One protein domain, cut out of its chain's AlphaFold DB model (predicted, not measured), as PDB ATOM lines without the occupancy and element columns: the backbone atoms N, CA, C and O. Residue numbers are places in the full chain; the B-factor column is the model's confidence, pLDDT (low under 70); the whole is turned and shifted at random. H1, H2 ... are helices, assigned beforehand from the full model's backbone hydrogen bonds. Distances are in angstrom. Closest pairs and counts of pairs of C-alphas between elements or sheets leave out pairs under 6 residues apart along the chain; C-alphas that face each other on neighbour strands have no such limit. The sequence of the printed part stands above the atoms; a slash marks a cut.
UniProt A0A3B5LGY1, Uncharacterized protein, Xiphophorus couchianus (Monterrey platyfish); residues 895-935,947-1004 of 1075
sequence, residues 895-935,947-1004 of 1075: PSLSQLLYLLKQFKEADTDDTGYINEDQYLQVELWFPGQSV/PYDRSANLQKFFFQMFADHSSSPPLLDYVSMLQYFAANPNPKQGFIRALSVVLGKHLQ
ATOM      1  N   PRO A 895     140.745 139.226 105.976       83.88
ATOM      2  CA  PRO A 895     141.471 139.220 107.244       83.88
ATOM      3  C   PRO A 895     142.626 140.221 107.273       83.88
ATOM      4  O   PRO A 895     143.369 140.386 106.299       83.88
ATOM      5  N   SER A 896     142.878 140.811 108.438       86.25
ATOM      6  CA  SER A 896     144.140 141.499 108.718       86.25
ATOM      7  C   SER A 896     145.306 140.503 108.835       86.25
ATOM      8  O   SER A 896     145.116 139.304 109.052       86.25
ATOM      9  N   LEU A 897     146.551 140.989 108.749       83.38
ATOM     10  CA  LEU A 897     147.715 140.136 109.022       83.38
ATOM     11  C   LEU A 897     147.758 139.658 110.487       83.38
ATOM     12  O   LEU A 897     148.163 138.530 110.747       83.38
ATOM     13  N   SER A 898     147.299 140.470 111.447       86.81
ATOM     14  CA  SER A 898     147.222 140.046 112.850       86.81
ATOM     15  C   SER A 898     146.174 138.952 113.081       86.81
ATOM     16  O   SER A 898     146.420 138.062 113.891       86.81
ATOM     17  N   GLN A 899     145.059 138.953 112.343       89.19
ATOM     18  CA  GLN A 899     144.054 137.885 112.393       89.19
ATOM     19  C   GLN A 899     144.584 136.568 111.807       89.19
ATOM     20  O   GLN A 899     144.396 135.522 112.423       89.19
ATOM     21  N   LEU A 900     145.308 136.606 110.679       87.50
ATOM     22  CA  LEU A 900     145.950 135.409 110.106       87.50
ATOM     23  C   LEU A 900     146.984 134.793 111.063       87.50
ATOM     24  O   LEU A 900     147.025 133.577 111.226       87.50
ATOM     25  N   LEU A 901     147.793 135.625 111.726       88.19
ATOM     26  CA  LEU A 901     148.791 135.172 112.702       88.19
ATOM     27  C   LEU A 901     148.159 134.646 113.999       88.19
ATOM     28  O   LEU A 901     148.666 133.686 114.579       88.19
ATOM     29  N   TYR A 902     147.046 135.236 114.442       90.38
ATOM     30  CA  TYR A 902     146.262 134.711 115.561       90.38
ATOM     31  C   TYR A 902     145.687 133.325 115.232       90.38
ATOM     32  O   TYR A 902     145.833 132.396 116.020       90.38
ATOM     33  N   LEU A 903     145.113 133.158 114.039       90.19
ATOM     34  CA  LEU A 903     144.566 131.878 113.588       90.19
ATOM     35  C   LEU A 903     145.619 130.795 113.403       90.19
ATOM     36  O   LEU A 903     145.396 129.669 113.828       90.19
ATOM     37  N   LEU A 904     146.787 131.130 112.853       90.62
ATOM     38  CA  LEU A 904     147.915 130.202 112.790       90.62
ATOM     39  C   LEU A 904     148.287 129.668 114.184       90.62
ATOM     40  O   LEU A 904     148.585 128.485 114.327       90.62
ATOM     41  N   LYS A 905     148.237 130.521 115.217       90.31
ATOM     42  CA  LYS A 905     148.457 130.107 116.608       90.31
ATOM     43  C   LYS A 905     147.328 129.211 117.129       90.31
ATOM     44  O   LYS A 905     147.626 128.268 117.843       90.31
ATOM     45  N   GLN A 906     146.065 129.471 116.777       90.94
ATOM     46  CA  GLN A 906     144.942 128.596 117.158       90.94
ATOM     47  C   GLN A 906     144.998 127.230 116.461       90.94
ATOM     48  O   GLN A 906     144.823 126.215 117.123       90.94
ATOM     49  N   PHE A 907     145.334 127.166 115.168       91.88
ATOM     50  CA  PHE A 907     145.526 125.882 114.484       91.88
ATOM     51  C   PHE A 907     146.723 125.099 115.046       91.88
ATOM     52  O   PHE A 907     146.594 123.901 115.265       91.88
ATOM     53  N   LYS A 908     147.826 125.769 115.414       88.31
ATOM     54  CA  LYS A 908     148.941 125.159 116.169       88.31
ATOM     55  C   LYS A 908     148.612 124.766 117.618       88.31
ATOM     56  O   LYS A 908     149.404 124.078 118.247       88.31
ATOM     57  N   GLU A 909     147.479 125.207 118.159       89.94
ATOM     58  CA  GLU A 909     146.959 124.762 119.461       89.94
ATOM     59  C   GLU A 909     145.929 123.624 119.314       89.94
ATOM     60  O   GLU A 909     145.640 122.943 120.296       89.94
ATOM     61  N   ALA A 910     145.418 123.385 118.098       89.06
ATOM     62  CA  ALA A 910     144.518 122.282 117.747       89.06
ATOM     63  C   ALA A 910     145.242 121.067 117.118       89.06
ATOM     64  O   ALA A 910     144.806 119.930 117.304       89.06
ATOM     65  N   ASP A 911     146.347 121.295 116.398       89.25
ATOM     66  CA  ASP A 911     147.310 120.289 115.925       89.25
ATOM     67  C   ASP A 911     148.146 119.785 117.113       89.25
ATOM     68  O   ASP A 911     149.240 120.278 117.391       89.25
ATOM     69  N   THR A 912     147.596 118.823 117.863       83.69
ATOM     70  CA  THR A 912     148.206 118.265 119.087       83.69
ATOM     71  C   THR A 912     149.561 117.599 118.862       83.69
ATOM     72  O   THR A 912     150.300 117.378 119.823       83.69
ATOM     73  N   ASP A 913     149.870 117.292 117.605       80.88
ATOM     74  CA  ASP A 913     150.986 116.456 117.188       80.88
ATOM     75  C   ASP A 913     152.062 117.293 116.433       80.88
ATOM     76  O   ASP A 913     153.073 116.735 116.007       80.88
ATOM     77  N   ASP A 914     151.857 118.620 116.294       80.25
ATOM     78  CA  ASP A 914     152.655 119.618 115.531       80.25
ATOM     79  C   ASP A 914     153.059 119.125 114.125       80.25
ATOM     80  O   ASP A 914     154.188 119.301 113.662       80.25
ATOM     81  N   THR A 915     152.113 118.476 113.442       81.81
ATOM     82  CA  THR A 915     152.317 117.852 112.124       81.81
ATOM     83  C   THR A 915     152.292 118.842 110.961       81.81
ATOM     84  O   THR A 915     152.795 118.531 109.881       81.81
ATOM     85  N   GLY A 916     151.684 120.016 111.155       84.44
ATOM     86  CA  GLY A 916     151.310 120.944 110.086       84.44
ATOM     87  C   GLY A 916     149.939 120.654 109.464       84.44
ATOM     88  O   GLY A 916     149.527 121.375 108.554       84.44
ATOM     89  N   TYR A 917     149.218 119.639 109.956       89.75
ATOM     90  CA  TYR A 917     147.942 119.176 109.414       89.75
ATOM     91  C   TYR A 917     146.864 119.043 110.498       89.75
ATOM     92  O   TYR A 917     147.149 118.709 111.643       89.75
ATOM     93  N   ILE A 918     145.605 119.271 110.124       92.06
ATOM     94  CA  ILE A 918     144.432 119.099 111.001       92.06
ATOM     95  C   ILE A 918     143.280 118.405 110.270       92.06
ATOM     96  O   ILE A 918     143.105 118.583 109.065       92.06
ATOM     97  N   ASN A 919     142.483 117.626 111.000       91.06
ATOM     98  CA  ASN A 919     141.246 117.020 110.499       91.06
ATOM     99  C   ASN A 919     140.032 117.970 110.639       91.06
ATOM    100  O   ASN A 919     140.148 119.073 111.178       91.06
ATOM    101  N   GLU A 920     138.861 117.551 110.145       90.56
ATOM    102  CA  GLU A 920     137.646 118.386 110.139       90.56
ATOM    103  C   GLU A 920     137.178 118.757 111.559       90.56
ATOM    104  O   GLU A 920     136.862 119.918 111.817       90.56
ATOM    105  N   ASP A 921     137.216 117.813 112.507       88.44
ATOM    106  CA  ASP A 921     136.819 118.052 113.900       88.44
ATOM    107  C   ASP A 921     137.749 119.059 114.600       88.44
ATOM    108  O   ASP A 921     137.281 119.915 115.351       88.44
ATOM    109  N   GLN A 922     139.062 118.993 114.352       89.81
ATOM    110  CA  GLN A 922     140.043 119.973 114.845       89.81
ATOM    111  C   GLN A 922     139.841 121.349 114.195       89.81
ATOM    112  O   GLN A 922     139.909 122.373 114.874       89.81
ATOM    113  N   TYR A 923     139.570 121.388 112.889       90.69
ATOM    114  CA  TYR A 923     139.360 122.632 112.151       90.69
ATOM    115  C   TYR A 923     138.093 123.377 112.594       90.69
ATOM    116  O   TYR A 923     138.121 124.597 112.760       90.69
ATOM    117  N   LEU A 924     136.988 122.660 112.824       87.94
ATOM    118  CA  LEU A 924     135.710 123.251 113.240       87.94
ATOM    119  C   LEU A 924     135.684 123.709 114.711       87.94
ATOM    120  O   LEU A 924     134.765 124.425 115.102       87.94
ATOM    121  N   GLN A 925     136.695 123.357 115.515       87.12
ATOM    122  CA  GLN A 925     136.893 123.912 116.862       87.12
ATOM    123  C   GLN A 925     137.515 125.321 116.852       87.12
ATOM    124  O   GLN A 925     137.461 126.015 117.867       87.12
ATOM    125  N   VAL A 926     138.089 125.763 115.727       87.06
ATOM    126  CA  VAL A 926     138.735 127.077 115.592       87.06
ATOM    127  C   VAL A 926     137.799 128.050 114.866       87.06
ATOM    128  O   VAL A 926     137.482 127.867 113.692       87.06
ATOM    129  N   GLU A 927     137.367 129.119 115.542       84.50
ATOM    130  CA  GLU A 927     136.559 130.180 114.918       84.50
ATOM    131  C   GLU A 927     137.428 131.061 114.002       84.50
ATOM    132  O   GLU A 927     138.490 131.543 114.406       84.50
ATOM    133  N   LEU A 928     136.980 131.276 112.759       85.06
ATOM    134  CA  LEU A 928     137.675 132.114 111.777       85.06
ATOM    135  C   LEU A 928     137.583 133.617 112.113       85.06
ATOM    136  O   LEU A 928     136.909 134.058 113.036       85.06
ATOM    137  N   TRP A 929     138.272 134.457 111.333       85.06
ATOM    138  CA  TRP A 929     138.337 135.910 111.558       85.06
ATOM    139  C   TRP A 929     137.013 136.658 111.295       85.06
ATOM    140  O   TRP A 929     136.953 137.878 111.473       85.06
ATOM    141  N   PHE A 930     135.980 135.946 110.840       80.25
ATOM    142  CA  PHE A 930     134.596 136.395 110.780       80.25
ATOM    143  C   PHE A 930     133.767 135.553 111.756       80.25
ATOM    144  O   PHE A 930     133.852 134.327 111.691       80.25
ATOM    145  N   PRO A 931     132.960 136.172 112.634       63.25
ATOM    146  CA  PRO A 931     132.104 135.411 113.529       63.25
ATOM    147  C   PRO A 931     131.000 134.705 112.736       63.25
ATOM    148  O   PRO A 931     130.503 135.239 111.737       63.25
ATOM    149  N   GLY A 932     130.563 133.546 113.227       60.91
ATOM    150  CA  GLY A 932     129.262 132.991 112.839       60.91
ATOM    151  C   GLY A 932     128.125 133.955 113.204       60.91
ATOM    152  O   GLY A 932     128.292 134.854 114.039       60.91
ATOM    153  N   GLN A 933     126.938 133.778 112.620       60.00
ATOM    154  CA  GLN A 933     125.762 134.609 112.914       60.00
ATOM    155  C   GLN A 933     125.114 134.218 114.250       60.00
ATOM    156  O   GLN A 933     123.969 133.766 114.329       60.00
ATOM    157  N   SER A 934     125.879 134.410 115.323       51.62
ATOM    158  CA  SER A 934     125.475 134.130 116.693       51.62
ATOM    159  C   SER A 934     124.203 134.903 117.065       51.62
ATOM    160  O   SER A 934     124.157 136.130 117.091       51.62
ATOM    161  N   VAL A 935     123.156 134.140 117.386       53.28
ATOM    162  CA  VAL A 935     121.847 134.626 117.849       53.28
ATOM    163  C   VAL A 935     121.071 135.471 116.821       53.28
ATOM    164  O   VAL A 935     120.573 136.558 117.121       53.28
ATOM    165  N   PRO A 947     117.173 130.199 110.390       70.00
ATOM    166  CA  PRO A 947     117.948 131.118 109.567       70.00
ATOM    167  C   PRO A 947     119.300 130.508 109.169       70.00
ATOM    168  O   PRO A 947     119.984 129.885 109.978       70.00
ATOM    169  N   TYR A 948     119.678 130.690 107.903       77.00
ATOM    170  CA  TYR A 948     120.871 130.080 107.317       77.00
ATOM    171  C   TYR A 948     122.148 130.876 107.633       77.00
ATOM    172  O   TYR A 948     122.332 131.994 107.146       77.00
ATOM    173  N   ASP A 949     123.060 130.282 108.404       79.06
ATOM    174  CA  ASP A 949     124.386 130.848 108.664       79.06
ATOM    175  C   ASP A 949     125.341 130.559 107.489       79.06
ATOM    176  O   ASP A 949     126.012 129.523 107.438       79.06
ATOM    177  N   ARG A 950     125.416 131.488 106.525       82.25
ATOM    178  CA  ARG A 950     126.356 131.393 105.391       82.25
ATOM    179  C   ARG A 950     127.814 131.322 105.857       82.25
ATOM    180  O   ARG A 950     128.607 130.625 105.237       82.25
ATOM    181  N   SER A 951     128.173 132.005 106.942       81.31
ATOM    182  CA  SER A 951     129.532 132.029 107.505       81.31
ATOM    183  C   SER A 951     129.978 130.641 107.978       81.31
ATOM    184  O   SER A 951     131.027 130.161 107.552       81.31
ATOM    185  N   ALA A 952     129.157 129.956 108.779       82.06
ATOM    186  CA  ALA A 952     129.459 128.607 109.265       82.06
ATOM    187  C   ALA A 952     129.548 127.569 108.127       82.06
ATOM    188  O   ALA A 952     130.381 126.661 108.166       82.06
ATOM    189  N   ASN A 953     128.726 127.714 107.082       86.06
ATOM    190  CA  ASN A 953     128.780 126.834 105.912       86.06
ATOM    191  C   ASN A 953     129.973 127.154 104.989       86.06
ATOM    192  O   ASN A 953     130.608 126.233 104.482       86.06
ATOM    193  N   LEU A 954     130.366 128.427 104.842       87.38
ATOM    194  CA  LEU A 954     131.602 128.804 104.143       87.38
ATOM    195  C   LEU A 954     132.859 128.278 104.851       87.38
ATOM    196  O   LEU A 954     133.791 127.864 104.168       87.38
ATOM    197  N   GLN A 955     132.887 128.230 106.189       88.19
ATOM    198  CA  GLN A 955     133.986 127.595 106.927       88.19
ATOM    199  C   GLN A 955     134.125 126.111 106.541       88.19
ATOM    200  O   GLN A 955     135.213 125.678 106.166       88.19
ATOM    201  N   LYS A 956     133.025 125.345 106.535       88.88
ATOM    202  CA  LYS A 956     133.027 123.940 106.077       88.88
ATOM    203  C   LYS A 956     133.480 123.794 104.622       88.88
ATOM    204  O   LYS A 956     134.326 122.954 104.325       88.88
ATOM    205  N   PHE A 957     132.980 124.648 103.731       90.69
ATOM    206  CA  PHE A 957     133.394 124.664 102.328       90.69
ATOM    207  C   PHE A 957     134.899 124.946 102.160       90.69
ATOM    208  O   PHE A 957     135.558 124.312 101.338       90.69
ATOM    209  N   PHE A 958     135.485 125.841 102.964       91.00
ATOM    210  CA  PHE A 958     136.930 126.091 102.932       91.00
ATOM    211  C   PHE A 958     137.751 124.879 103.397       91.00
ATOM    212  O   PHE A 958     138.789 124.616 102.790       91.00
ATOM    213  N   PHE A 959     137.285 124.101 104.384       91.56
ATOM    214  CA  PHE A 959     137.915 122.817 104.718       91.56
ATOM    215  C   PHE A 959     137.875 121.857 103.521       91.56
ATOM    216  O   PHE A 959     138.922 121.404 103.062       91.56
ATOM    217  N   GLN A 960     136.691 121.622 102.942       89.38
ATOM    218  CA  GLN A 960     136.521 120.744 101.775       89.38
ATOM    219  C   GLN A 960     137.399 121.160 100.580       89.38
ATOM    220  O   GLN A 960     137.942 120.306  99.887       89.38
ATOM    221  N   MET A 961     137.572 122.465 100.350       89.12
ATOM    222  CA  MET A 961     138.324 123.004  99.213       89.12
ATOM    223  C   MET A 961     139.855 122.868  99.339       89.12
ATOM    224  O   MET A 961     140.558 122.832  98.318       89.12
ATOM    225  N   PHE A 962     140.375 122.814 100.571       88.31
ATOM    226  CA  PHE A 962     141.814 122.802 100.860       88.31
ATOM    227  C   PHE A 962     142.343 121.498 101.480       88.31
ATOM    228  O   PHE A 962     143.553 121.284 101.430       88.31
ATOM    229  N   ALA A 963     141.489 120.632 102.029       88.56
ATOM    230  CA  ALA A 963     141.898 119.338 102.575       88.56
ATOM    231  C   ALA A 963     142.310 118.331 101.482       88.56
ATOM    232  O   ALA A 963     141.782 118.331 100.366       88.56
ATOM    233  N   ASP A 964     143.239 117.437 101.822       84.81
ATOM    234  CA  ASP A 964     143.659 116.323 100.976       84.81
ATOM    235  C   ASP A 964     142.758 115.098 101.189       84.81
ATOM    236  O   ASP A 964     142.973 114.265 102.075       84.81
ATOM    237  N   HIS A 965     141.754 114.967 100.320       84.12
ATOM    238  CA  HIS A 965     140.812 113.840 100.287       84.12
ATOM    239  C   HIS A 965     141.425 112.503  99.832       84.12
ATOM    240  O   HIS A 965     140.705 111.510  99.749       84.12
ATOM    241  N   SER A 966     142.731 112.435  99.534       79.69
ATOM    242  CA  SER A 966     143.431 111.150  99.383       79.69
ATOM    243  C   SER A 966     143.755 110.490 100.733       79.69
ATOM    244  O   SER A 966     143.973 109.278 100.793       79.69
ATOM    245  N   SER A 967     143.730 111.271 101.820       75.56
ATOM    246  CA  SER A 967     143.859 110.797 103.200       75.56
ATOM    247  C   SER A 967     142.496 110.476 103.831       75.56
ATOM    248  O   SER A 967     141.461 111.015 103.437       75.56
ATOM    249  N   SER A 968     142.475 109.558 104.804       79.88
ATOM    250  CA  SER A 968     141.259 109.156 105.520       79.88
ATOM    251  C   SER A 968     141.552 109.031 107.026       79.88
ATOM    252  O   SER A 968     142.292 108.118 107.407       79.88
ATOM    253  N   PRO A 969     141.012 109.922 107.888       82.50
ATOM    254  CA  PRO A 969     140.199 111.099 107.547       82.50
ATOM    255  C   PRO A 969     140.975 112.137 106.704       82.50
ATOM    256  O   PRO A 969     142.206 112.125 106.750       82.50
ATOM    257  N   PRO A 970     140.290 113.029 105.960       88.81
ATOM    258  CA  PRO A 970     140.944 114.097 105.204       88.81
ATOM    259  C   PRO A 970     141.739 115.048 106.106       88.81
ATOM    260  O   PRO A 970     141.273 115.428 107.184       88.81
ATOM    261  N   LEU A 971     142.916 115.461 105.637       89.56
ATOM    262  CA  LEU A 971     143.850 116.327 106.358       89.56
ATOM    263  C   LEU A 971     144.062 117.661 105.634       89.56
ATOM    264  O   LEU A 971     144.291 117.703 104.427       89.56
ATOM    265  N   LEU A 972     144.021 118.760 106.384       90.25
ATOM    266  CA  LEU A 972     144.191 120.127 105.901       90.25
ATOM    267  C   LEU A 972     145.543 120.705 106.336       90.25
ATOM    268  O   LEU A 972     145.778 120.875 107.531       90.25
ATOM    269  N   ASP A 973     146.381 121.098 105.372       90.31
ATOM    270  CA  ASP A 973     147.525 121.988 105.618       90.31
ATOM    271  C   ASP A 973     147.005 123.409 105.899       90.31
ATOM    272  O   ASP A 973     146.656 124.181 104.993       90.31
ATOM    273  N   TYR A 974     146.939 123.760 107.183       88.44
ATOM    274  CA  TYR A 974     146.449 125.060 107.637       88.44
ATOM    275  C   TYR A 974     147.415 126.209 107.311       88.44
ATOM    276  O   TYR A 974     146.979 127.359 107.208       88.44
ATOM    277  N   VAL A 975     148.708 125.934 107.102       84.25
ATOM    278  CA  VAL A 975     149.702 126.952 106.730       84.25
ATOM    279  C   VAL A 975     149.517 127.338 105.267       84.25
ATOM    280  O   VAL A 975     149.399 128.527 104.964       84.25
ATOM    281  N   SER A 976     149.419 126.357 104.365       83.50
ATOM    282  CA  SER A 976     149.118 126.593 102.952       83.50
ATOM    283  C   SER A 976     147.753 127.254 102.779       83.50
ATOM    284  O   SER A 976     147.664 128.252 102.067       83.50
ATOM    285  N   MET A 977     146.710 126.807 103.491       88.25
ATOM    286  CA  MET A 977     145.399 127.474 103.476       88.25
ATOM    287  C   MET A 977     145.511 128.970 103.831       88.25
ATOM    288  O   MET A 977     145.004 129.829 103.105       88.25
ATOM    289  N   LEU A 978     146.208 129.316 104.921       84.88
ATOM    290  CA  LEU A 978     146.361 130.711 105.350       84.88
ATOM    291  C   LEU A 978     147.188 131.568 104.369       84.88
ATOM    292  O   LEU A 978     146.990 132.784 104.330       84.88
ATOM    293  N   GLN A 979     148.048 130.976 103.527       80.12
ATOM    294  CA  GLN A 979     148.730 131.707 102.445       80.12
ATOM    295  C   GLN A 979     147.756 132.197 101.363       80.12
ATOM    296  O   GLN A 979     147.913 133.319 100.878       80.12
ATOM    297  N   TYR A 980     146.716 131.428 101.019       82.12
ATOM    298  CA  TYR A 980     145.681 131.892 100.083       82.12
ATOM    299  C   TYR A 980     144.930 133.109 100.652       82.12
ATOM    300  O   TYR A 980     144.727 134.104  99.953       82.12
ATOM    301  N   PHE A 981     144.607 133.092 101.950       82.25
ATOM    302  CA  PHE A 981     143.978 134.223 102.646       82.25
ATOM    303  C   PHE A 981     144.926 135.418 102.907       82.25
ATOM    304  O   PHE A 981     144.473 136.529 103.208       82.25
ATOM    305  N   ALA A 982     146.241 135.241 102.728       76.50
ATOM    306  CA  ALA A 982     147.240 136.312 102.784       76.50
ATOM    307  C   ALA A 982     147.313 137.173 101.500       76.50
ATOM    308  O   ALA A 982     147.959 138.230 101.512       76.50
ATOM    309  N   ALA A 983     146.629 136.778 100.418       73.75
ATOM    310  CA  ALA A 983     146.613 137.480  99.133       73.75
ATOM    311  C   ALA A 983     146.218 138.968  99.246       73.75
ATOM    312  O   ALA A 983     145.372 139.356 100.057       73.75
ATOM    313  N   ASN A 984     146.847 139.828  98.439       63.72
ATOM    314  CA  ASN A 984     146.653 141.280  98.464       63.72
ATOM    315  C   ASN A 984     146.806 141.877  97.049       63.72
ATOM    316  O   ASN A 984     147.694 141.422  96.328       63.72
ATOM    317  N   PRO A 985     146.036 142.917  96.662       60.78
ATOM    318  CA  PRO A 985     146.189 143.582  95.362       60.78
ATOM    319  C   PRO A 985     147.578 144.189  95.106       60.78
ATOM    320  O   PRO A 985     147.968 144.366  93.957       60.78
ATOM    321  N   ASN A 986     148.342 144.509  96.157       52.78
ATOM    322  CA  ASN A 986     149.750 144.875  96.034       52.78
ATOM    323  C   ASN A 986     150.624 143.615  96.233       52.78
ATOM    324  O   ASN A 986     150.658 143.083  97.348       52.78
ATOM    325  N   PRO A 987     151.382 143.153  95.216       54.22
ATOM    326  CA  PRO A 987     152.118 141.888  95.295       54.22
ATOM    327  C   PRO A 987     153.222 141.900  96.362       54.22
ATOM    328  O   PRO A 987     153.437 140.891  97.029       54.22
ATOM    329  N   LYS A 988     153.864 143.054  96.614       52.38
ATOM    330  CA  LYS A 988     154.865 143.201  97.687       52.38
ATOM    331  C   LYS A 988     154.231 143.022  99.069       52.38
ATOM    332  O   LYS A 988     154.830 142.395  99.937       52.38
ATOM    333  N   GLN A 989     153.010 143.524  99.273       60.38
ATOM    334  CA  GLN A 989     152.265 143.310 100.519       60.38
ATOM    335  C   GLN A 989     151.728 141.876 100.631       60.38
ATOM    336  O   GLN A 989     151.770 141.303 101.717       60.38
ATOM    337  N   GLY A 990     151.275 141.269  99.528       64.44
ATOM    338  CA  GLY A 990     150.871 139.860  99.491       64.44
ATOM    339  C   GLY A 990     152.014 138.926  99.897       64.44
ATOM    340  O   GLY A 990     151.845 138.101 100.790       64.44
ATOM    341  N   PHE A 991     153.206 139.138  99.330       63.16
ATOM    342  CA  PHE A 991     154.421 138.402  99.685       63.16
ATOM    343  C   PHE A 991     154.799 138.572 101.165       63.16
ATOM    344  O   PHE A 991     155.005 137.580 101.861       63.16
ATOM    345  N   ILE A 992     154.816 139.808 101.687       63.03
ATOM    346  CA  ILE A 992     155.114 140.074 103.107       63.03
ATOM    347  C   ILE A 992     154.097 139.388 104.033       63.03
ATOM    348  O   ILE A 992     154.493 138.838 105.063       63.03
ATOM    349  N   ARG A 993     152.801 139.377 103.682       74.12
ATOM    350  CA  ARG A 993     151.757 138.693 104.466       74.12
ATOM    351  C   ARG A 993     151.924 137.174 104.438       74.12
ATOM    352  O   ARG A 993     151.896 136.565 105.502       74.12
ATOM    353  N   ALA A 994     152.147 136.574 103.268       72.94
ATOM    354  CA  ALA A 994     152.351 135.131 103.139       72.94
ATOM    355  C   ALA A 994     153.619 134.665 103.879       72.94
ATOM    356  O   ALA A 994     153.563 133.720 104.662       72.94
ATOM    357  N   LEU A 995     154.736 135.384 103.725       68.19
ATOM    358  CA  LEU A 995     155.988 135.085 104.427       68.19
ATOM    359  C   LEU A 995     155.857 135.275 105.951       68.19
ATOM    360  O   LEU A 995     156.414 134.495 106.718       68.19
ATOM    361  N   SER A 996     155.074 136.261 106.401       73.94
ATOM    362  CA  SER A 996     154.749 136.432 107.825       73.94
ATOM    363  C   SER A 996     153.962 135.245 108.388       73.94
ATOM    364  O   SER A 996     154.249 134.811 109.502       73.94
ATOM    365  N   VAL A 997     152.997 134.708 107.628       76.38
ATOM    366  CA  VAL A 997     152.242 133.497 107.997       76.38
ATOM    367  C   VAL A 997     153.176 132.289 108.093       76.38
ATOM    368  O   VAL A 997     153.181 131.632 109.125       76.38
ATOM    369  N   VAL A 998     154.032 132.044 107.095       74.06
ATOM    370  CA  VAL A 998     155.002 130.927 107.126       74.06
ATOM    371  C   VAL A 998     155.941 131.012 108.338       74.06
ATOM    372  O   VAL A 998     156.178 130.013 109.007       74.06
ATOM    373  N   LEU A 999     156.441 132.207 108.670       73.44
ATOM    374  CA  LEU A 999     157.338 132.416 109.816       73.44
ATOM    375  C   LEU A 999     156.614 132.555 111.170       73.44
ATOM    376  O   LEU A 999     157.274 132.761 112.194       73.44
ATOM    377  N   GLY A1000     155.277 132.525 111.185       75.19
ATOM    378  CA  GLY A1000     154.438 132.771 112.362       75.19
ATOM    379  C   GLY A1000     154.673 134.114 113.062       75.19
ATOM    380  O   GLY A1000     154.409 134.248 114.257       75.19
ATOM    381  N   LYS A1001     155.208 135.113 112.349       78.00
ATOM    382  CA  LYS A1001     155.685 136.387 112.910       78.00
ATOM    383  C   LYS A1001     155.350 137.543 111.979       78.00
ATOM    384  O   LYS A1001     155.543 137.456 110.772       78.00
ATOM    385  N   HIS A1002     154.903 138.663 112.543       74.19
ATOM    386  CA  HIS A1002     154.570 139.859 111.771       74.19
ATOM    387  C   HIS A1002     155.836 140.535 111.213       74.19
ATOM    388  O   HIS A1002     156.481 141.327 111.906       74.19
ATOM    389  N   LEU A1003     156.163 140.295 109.942       63.34
ATOM    390  CA  LEU A1003     157.255 140.999 109.275       63.34
ATOM    391  C   LEU A1003     156.872 142.460 109.025       63.34
ATOM    392  O   LEU A1003     156.003 142.775 108.213       63.34
ATOM    393  N   GLN A1004     157.550 143.376 109.711       56.28
ATOM    394  CA  GLN A1004     157.597 144.772 109.286       56.28
ATOM    395  C   GLN A1004     158.606 144.921 108.135       56.28
ATOM    396  O   GLN A1004     159.545 144.137 108.011       56.28
TER     397      GLN A1004
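AT A GLANCE: This is residues 895 to 935 and 947 to 1004 of the 1075 residues of an uncharacterized protein of Xiphophorus couchianus (Monterrey platyfish) (UniProt A0A3B5LGY1). Three helices, H1, H4 and H5, lie nearly aligned, with their centres in a triangle; beside them a second part is made of H3 and the short helix H2. The two parts stand like a V, closed at the end where residues 917 to 918 and 972 to 973, in the links that leave H1 and H3, pair with each other, and residues 925 to 930 run between H1 and H3. The printed part has 99 residues with five named helices, in the order H1, H2, H3, H4, H5, and no named strand; the class is all helix, with 52 of the 99 residues in named elements. The whole is compact, with a radius of gyration of the C-alphas of 13.8 A, and spans 38 by 34 by 22 A along its three main axes.

IN THESE COORDINATES: The printed part begins at Pro 895, and H1 follows as residues 897 to 910, the longest helix by residues, 20.1 A from first to last C-alpha. C-alpha 897 is at (147.715, 140.136, 109.022) and C-alpha 910 at (144.518, 122.282, 117.747). H2 is residues 920 to 924, 6.1 A long. After the cut, H3 is residues 950 to 962, 18.3 A long, and its last C-alpha, that of Phe 962, is at (141.814, 122.802, 100.860). H4 is residues 974 to 981, 10.7 A long. H5 is residues 987 to 998, 16.4 A long, and its last C-alpha, that of Val 998, is at (155.002, 130.927, 107.126).

HOW THE PARTS SIT: H1 is the hub, touching H2, H4 and H5. H1 and H2 only just touch, with 3 pairs of C-alphas within 8 A; H1 does so with residues 907 to 910 alone, and the closest C-alphas are those of Ala 910 and Gln 922, 5.8 A apart. H1 and H4 touch at a shallow tilt of 21 degrees, running opposite ways, with the C-alphas of Leu 900 and Leu 978 closest at 6.7 A. H1 and H5 touch at a shallow tilt of 24 degrees, running the same way; H5 does so with residues 993 to 997 alone, and the closest C-alphas are those of Leu 901 and Val 997, at 6.1 A. H4 and H5 form a helical hairpin at a shallow tilt of 18 degrees; H5 touches H4 with residues 993 to 998 alone, and the C-alphas of Gln 979 and Ala 994 are closest at 5.0 A. H2 touches H3, which takes part with residues 955 to 959 alone; the closest C-alphas are those of Glu 920 and Phe 959, at 7.0 A. H3 and H4 are close but not clearly touching, at a steep tilt of 64 degrees, with the C-alphas of Phe 962 and Met 977 closest at 6.4 A. H1 and H3 are apart, as are H3 and H5. The short pairing of residues 917 to 918 with 972 to 973 is antiparallel. In H1, H2, H3, H4 and H5 every O i to N i+4 pair is within hydrogen-bond range.

THE WHOLE: The two C-alphas farthest apart are those of Pro 947 and Gln 1004, at 41.9 A. Residues 936 to 946 are not printed, and C-alphas 935 and 947 are 9.8 A apart across this cut, which falls in the link from H2 to H3. Of the links that are printed whole, H3 to H4 is long with 11 residues, H1 to H2 short with 9, and H4 to H5 tight with 5. The mean pLDDT of the printed part is 80.3; residues 931 to 935, 984 to 992, 995 and 1003 to 1004 are under 70, and H5 has a mean of 66.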